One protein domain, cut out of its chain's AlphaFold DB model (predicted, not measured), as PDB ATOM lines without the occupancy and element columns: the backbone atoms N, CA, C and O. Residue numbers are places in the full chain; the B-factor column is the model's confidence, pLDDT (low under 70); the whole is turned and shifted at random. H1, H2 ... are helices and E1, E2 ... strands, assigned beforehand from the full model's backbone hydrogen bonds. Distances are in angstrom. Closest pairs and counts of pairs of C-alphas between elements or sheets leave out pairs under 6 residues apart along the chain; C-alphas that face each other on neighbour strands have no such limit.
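What this domain is: This is residues 2 to 44 of the 162 residues of an uncharacterized protein of Accumulibacter phosphatis (strain UW-1) (UniProt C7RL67). The printed part is a loose V: one arm is the two-stranded hairpin of E1 and E2, the other is helix H1, and the two come together where the last part of H1 meets the beginning of E1. The short helix H2 sits by the point of the V, just beyond the end of E2, while residues 2 to 11, of which 6 to 11 belong to H1, stand free. There are 43 residues printed, with two named helices and two named strands in the order H1, E1, E2, H2; the sheet, of order E1 - E2, is antiparallel, and the class is mixed, helices and strands. The whole is loose, with a radius of gyration of the C-alphas of 11.8 A and spans of 31 by 30 by 18 A.

Where its parts are: Start at the sheet: find C-alpha 22 at (-17.016, -9.569, 85.146), where E1 begins, and go on through residues 22 to 26, 13.2 A from first to last C-alpha. E2 is residues 33 to 37, 13.6 A long. Now look before the sheet for H1, residues 6 to 18: it runs from C-alpha 6 at (-18.665, -21.699, 73.855) to C-alpha 18, 18.5 A away. After the sheet comes H2, residues 39 to 43, which ends at C-alpha 43 at (-7.813, -2.190, 89.311).

How they stand to each other: E1 and E2 form a hairpin of antiparallel neighbour strands, with 143 degrees between their directions. Look at C-alphas 22 and 37, which face each other at 4.7 A, and at 26 and 33, which face each other at 5.2 A. Across the pair, N 23 and O 36 are 2.8 A apart and N 34 and O 25 are 2.8 A apart, both within hydrogen-bond range. Moving outward to H1, you find its closest C-alphas to E1 at Leu 16 and Val 22, 5.5 A apart. H1 and E2 are apart, but only just, with 8.4 A between their closest C-alphas. On H2, the C-alpha of Phe 39 is 7.6 A from that of Val 22, the closest pair of H2 and E1. H1 and H2 are apart. In H1 and H2 every O i to N i+4 pair is within hydrogen-bond range.

The domain as a whole: The two C-alphas farthest apart are those of Thr 2 and Ser 29, at 32.1 A. The printed part has no cut; the links from H1 to E1 and from E2 to H2 are tight, that from E1 to E2 is short, and no link is long. In the B-factor column you find a mean pLDDT of the printed part of 91.8, and no printed residue is under 70.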
ATOM      1  N   THR A   2      -8.138 -16.185  66.609       77.19
ATOM      2  CA  THR A   2      -8.329 -17.244  67.613       77.19
ATOM      3  C   THR A   2      -9.775 -17.729  67.543       77.19
ATOM      4  O   THR A   2     -10.688 -16.912  67.644       77.19
ATOM      5  N   SER A   3      -9.989 -19.024  67.321       87.44
ATOM      6  CA  SER A   3     -11.305 -19.658  67.445       87.44
ATOM      7  C   SER A   3     -11.364 -20.326  68.815       87.44
ATOM      8  O   SER A   3     -10.435 -21.044  69.172       87.44
ATOM      9  N   VAL A   4     -12.408 -20.026  69.581       91.50
ATOM     10  CA  VAL A   4     -12.668 -20.546  70.932       91.50
ATOM     11  C   VAL A   4     -14.089 -21.093  70.961       91.50
ATOM     12  O   VAL A   4     -14.968 -20.526  70.309       91.50
ATOM     13  N   ILE A   5     -14.301 -22.197  71.676       95.00
ATOM     14  CA  ILE A   5     -15.623 -22.831  71.788       95.00
ATOM     15  C   ILE A   5     -16.429 -22.232  72.947       95.00
ATOM     16  O   ILE A   5     -15.867 -21.732  73.922       95.00
ATOM     17  N   ASP A   6     -17.758 -22.320  72.874       93.38
ATOM     18  CA  ASP A   6     -18.665 -21.699  73.855       93.38
ATOM     19  C   ASP A   6     -18.385 -22.132  75.303       93.38
ATOM     20  O   ASP A   6     -18.463 -21.318  76.223       93.38
ATOM     21  N   SER A   7     -18.008 -23.396  75.521       95.19
ATOM     22  CA  SER A   7     -17.674 -23.905  76.854       95.19
ATOM     23  C   SER A   7     -16.402 -23.278  77.431       95.19
ATOM     24  O   SER A   7     -16.352 -23.024  78.633       95.19
ATOM     25  N   GLU A   8     -15.399 -22.983  76.602       94.88
ATOM     26  CA  GLU A   8     -14.177 -22.286  77.029       94.88
ATOM     27  C   GLU A   8     -14.482 -20.838  77.404       94.88
ATOM     28  O   GLU A   8     -14.008 -20.344  78.426       94.88
ATOM     29  N   VAL A   9     -15.323 -20.166  76.611       94.38
ATOM     30  CA  VAL A   9     -15.770 -18.799  76.907       94.38
ATOM     31  C   VAL A   9     -16.549 -18.766  78.221       94.38
ATOM     32  O   VAL A   9     -16.300 -17.900  79.057       94.38
ATOM     33  N   GLN A  10     -17.451 -19.724  78.440       93.75
ATOM     34  CA  GLN A  10     -18.237 -19.795  79.671       93.75
ATOM     35  C   GLN A  10     -17.365 -20.086  80.900       93.75
ATOM     36  O   GLN A  10     -17.561 -19.456  81.938       93.75
ATOM     37  N   ALA A  11     -16.377 -20.980  80.786       95.25
ATOM     38  CA  ALA A  11     -15.416 -21.238  81.859       95.25
ATOM     39  C   ALA A  11     -14.583 -19.986  82.188       95.25
ATOM     40  O   ALA A  11     -14.438 -19.624  83.353       95.25
ATOM     41  N   ALA A  12     -14.109 -19.262  81.168       94.50
ATOM     42  CA  ALA A  12     -13.373 -18.018  81.370       94.50
ATOM     43  C   ALA A  12     -14.234 -16.925  82.033       94.50
ATOM     44  O   ALA A  12     -13.748 -16.187  82.890       94.50
ATOM     45  N   LEU A  13     -15.514 -16.814  81.662       94.69
ATOM     46  CA  LEU A  13     -16.449 -15.878  82.294       94.69
ATOM     47  C   LEU A  13     -16.672 -16.212  83.772       94.69
ATOM     48  O   LEU A  13     -16.686 -15.299  84.596       94.69
ATOM     49  N   GLU A  14     -16.788 -17.496  84.107       95.12
ATOM     50  CA  GLU A  14     -16.925 -17.967  85.486       95.12
ATOM     51  C   GLU A  14     -15.687 -17.620  86.330       95.12
ATOM     52  O   GLU A  14     -15.808 -17.023  87.404       95.12
ATOM     53  N   ASP A  15     -14.488 -17.878  85.803       95.69
ATOM     54  CA  ASP A  15     -13.224 -17.532  86.463       95.69
ATOM     55  C   ASP A  15     -13.088 -16.019  86.695       95.69
ATOM     56  O   ASP A  15     -12.664 -15.564  87.766       95.69
ATOM     57  N   LEU A  16     -13.459 -15.207  85.700       95.62
ATOM     58  CA  LEU A  16     -13.433 -13.747  85.806       95.62
ATOM     59  C   LEU A  16     -14.487 -13.220  86.786       95.62
ATOM     60  O   LEU A  16     -14.236 -12.219  87.468       95.62
ATOM     61  N   ARG A  17     -15.638 -13.888  86.893       95.50
ATOM     62  CA  ARG A  17     -16.693 -13.577  87.867       95.50
ATOM     63  C   ARG A  17     -16.224 -13.852  89.293       95.50
ATOM     64  O   ARG A  17     -16.403 -12.991  90.153       95.50
ATOM     65  N   GLY A  18     -15.525 -14.967  89.525       95.12
ATOM     66  CA  GLY A  18     -14.887 -15.265  90.814       95.12
ATOM     67  C   GLY A  18     -13.884 -14.190  91.262       95.12
ATOM     68  O   GLY A  18     -13.683 -13.979  92.456       95.12
ATOM     69  N   ARG A  19     -13.301 -13.449  90.310       95.00
ATOM     70  CA  ARG A  19     -12.389 -12.312  90.547       95.00
ATOM     71  C   ARG A  19     -13.079 -10.945  90.530       95.00
ATOM     72  O   ARG A  19     -12.403  -9.924  90.628       95.00
ATOM     73  N   ILE A  20     -14.405 -10.902  90.378       96.06
ATOM     74  CA  ILE A  20     -15.214  -9.673  90.287       96.06
ATOM     75  C   ILE A  20     -14.801  -8.785  89.088       96.06
ATOM     76  O   ILE A  20     -15.089  -7.588  89.040       96.06
ATOM     77  N   LEU A  21     -14.123  -9.356  88.088       95.88
ATOM     78  CA  LEU A  21     -13.717  -8.654  86.864       95.88
ATOM     79  C   LEU A  21     -14.851  -8.580  85.844       95.88
ATOM     80  O   LEU A  21     -14.882  -7.667  85.016       95.88
ATOM     81  N   VAL A  22     -15.790  -9.518  85.934       96.62
ATOM     82  CA  VAL A  22     -17.016  -9.569  85.146       96.62
ATOM     83  C   VAL A  22     -18.207  -9.628  86.095       96.62
ATOM     84  O   VAL A  22     -18.187 -10.344  87.094       96.62
ATOM     85  N   LEU A  23     -19.241  -8.857  85.776       94.38
ATOM     86  CA  LEU A  23     -20.510  -8.820  86.488       94.38
ATOM     87  C   LEU A  23     -21.617  -9.347  85.586       94.38
ATOM     88  O   LEU A  23     -21.662  -9.042  84.391       94.38
ATOM     89  N   GLU A  24     -22.541 -10.089  86.176       92.75
ATOM     90  CA  GLU A  24     -23.765 -10.496  85.504       92.75
ATOM     91  C   GLU A  24     -24.784  -9.366  85.535       92.75
ATOM     92  O   GLU A  24     -25.016  -8.708  86.548       92.75
ATOM     93  N   THR A  25     -25.405  -9.147  84.391       88.25
ATOM     94  CA  THR A  25     -26.454  -8.160  84.201       88.25
ATOM     95  C   THR A  25     -27.595  -8.823  83.455       88.25
ATOM     96  O   THR A  25     -27.392  -9.619  82.539       88.25
ATOM     97  N   TYR A  26     -28.820  -8.497  83.839       84.12
ATOM     98  CA  TYR A  26     -30.002  -8.979  83.143       84.12
ATOM     99  C   TYR A  26     -30.491  -7.883  82.207       84.12
ATOM    100  O   TYR A  26     -30.546  -6.707  82.570       84.12
ATOM    101  N   GLY A  27     -30.826  -8.251  80.969       76.25
ATOM    102  CA  GLY A  27     -31.500  -7.315  80.075       76.25
ATOM    103  C   GLY A  27     -32.868  -6.894  80.619       76.25
ATOM    104  O   GLY A  27     -33.422  -7.567  81.479       76.25
ATOM    105  N   ALA A  28     -33.462  -5.834  80.064       75.75
ATOM    106  CA  ALA A  28     -34.768  -5.318  80.505       75.75
ATOM    107  C   ALA A  28     -35.896  -6.377  80.540       75.75
ATOM    108  O   ALA A  28     -36.825  -6.262  81.328       75.75
ATOM    109  N   SER A  29     -35.807  -7.427  79.713       82.25
ATOM    110  CA  SER A  29     -36.756  -8.553  79.710       82.25
ATOM    111  C   SER A  29     -36.422  -9.665  80.722       82.25
ATOM    112  O   SER A  29     -37.207 -10.600  80.841       82.25
ATOM    113  N   GLY A  30     -35.250  -9.655  81.362       79.38
ATOM    114  CA  GLY A  30     -34.776 -10.698  82.288       79.38
ATOM    115  C   GLY A  30     -34.371 -12.034  81.649       79.38
ATOM    116  O   GLY A  30     -33.786 -12.877  82.313       79.38
ATOM    117  N   ARG A  31     -34.653 -12.237  80.356       83.38
ATOM    118  CA  ARG A  31     -34.516 -13.541  79.678       83.38
ATOM    119  C   ARG A  31     -33.114 -13.876  79.175       83.38
ATOM    120  O   ARG A  31     -32.850 -15.030  78.873       83.38
ATOM    121  N   VAL A  32     -32.248 -12.876  79.024       86.06
ATOM    122  CA  VAL A  32     -30.905 -13.054  78.459       86.06
ATOM    123  C   VAL A  32     -29.885 -12.509  79.443       86.06
ATOM    124  O   VAL A  32     -29.925 -11.319  79.781       86.06
ATOM    125  N   LEU A  33     -28.988 -13.394  79.871       88.94
ATOM    126  CA  LEU A  33     -27.824 -13.054  80.672       88.94
ATOM    127  C   LEU A  33     -26.852 -12.226  79.830       88.94
ATOM    128  O   LEU A  33     -26.551 -12.559  78.683       88.94
ATOM    129  N   ARG A  34     -26.381 -11.119  80.391       91.88
ATOM    130  CA  ARG A  34     -25.381 -10.234  79.799       91.88
ATOM    131  C   ARG A  34     -24.237 -10.062  80.777       91.88
ATOM    132  O   ARG A  34     -24.443 -10.075  81.986       91.88
ATOM    133  N   TYR A  35     -23.051  -9.815  80.250       93.69
ATOM    134  CA  TYR A  35     -21.857  -9.618  81.055       93.69
ATOM    135  C   TYR A  35     -21.355  -8.186  80.903       93.69
ATOM    136  O   TYR A  35     -21.290  -7.656  79.793       93.69
ATOM    137  N   ALA A  36     -21.007  -7.562  82.023       94.44
ATOM    138  CA  ALA A  36     -20.403  -6.240  82.071       94.44
ATOM    139  C   ALA A  36     -18.996  -6.339  82.665       94.44
ATOM    140  O   ALA A  36     -18.785  -7.011  83.674       94.44
ATOM    141  N   GLN A  37     -18.028  -5.659  82.053       95.12
ATOM    142  CA  GLN A  37     -16.675  -5.575  82.601       95.12
ATOM    143  C   GLN A  37     -16.642  -4.638  83.816       95.12
ATOM    144  O   GLN A  37     -17.298  -3.598  83.823       95.12
ATOM    145  N   ASN A  38     -15.844  -4.992  84.819       96.56
ATOM    146  CA  ASN A  38     -15.632  -4.216  86.044       96.56
ATOM    147  C   ASN A  38     -14.134  -3.947  86.297       96.56
ATOM    148  O   ASN A  38     -13.715  -3.604  87.403       96.56
ATOM    149  N   PHE A  39     -13.313  -4.085  85.254       96.00
ATOM    150  CA  PHE A  39     -11.857  -4.023  85.329       96.00
ATOM    151  C   PHE A  39     -11.367  -2.693  85.910       96.00
ATOM    152  O   PHE A  39     -10.558  -2.687  86.835       96.00
ATOM    153  N   GLY A  40     -11.899  -1.568  85.418       96.31
ATOM    154  CA  GLY A  40     -11.499  -0.236  85.886       96.31
ATOM    155  C   GLY A  40     -11.730  -0.031  87.384       96.31
ATOM    156  O   GLY A  40     -10.915   0.592  88.055       96.31
ATOM    157  N   ARG A  41     -12.794  -0.626  87.938       96.12
ATOM    158  CA  ARG A  41     -13.099  -0.556  89.371       96.12
ATOM    159  C   ARG A  41     -12.192  -1.464  90.192       96.12
ATOM    160  O   ARG A  41     -11.680  -1.019  91.211       96.12
ATOM    161  N   VAL A  42     -11.989  -2.707  89.751       96.12
ATOM    162  CA  VAL A  42     -11.134  -3.682  90.453       96.12
ATOM    163  C   VAL A  42      -9.689  -3.201  90.504       96.12
ATOM    164  O   VAL A  42      -9.057  -3.249  91.553       96.12
ATOM    165  N   TYR A  43      -9.179  -2.690  89.385       95.31
ATOM    166  CA  TYR A  43      -7.813  -2.190  89.311       95.31
ATOM    167  C   TYR A  43      -7.685  -0.718  89.694       95.31
ATOM    168  O   TYR A  43      -6.559  -0.252  89.764       95.31
ATOM    169  N   GLY A  44      -8.770   0.018  89.949       95.88
ATOM    170  CA  GLY A  44      -8.713   1.444  90.290       95.88
ATOM    171  C   GLY A  44      -8.026   2.287  89.212       95.88
ATOM    172  O   GLY A  44      -7.112   3.046  89.520       95.88
TER     173      GLY A  44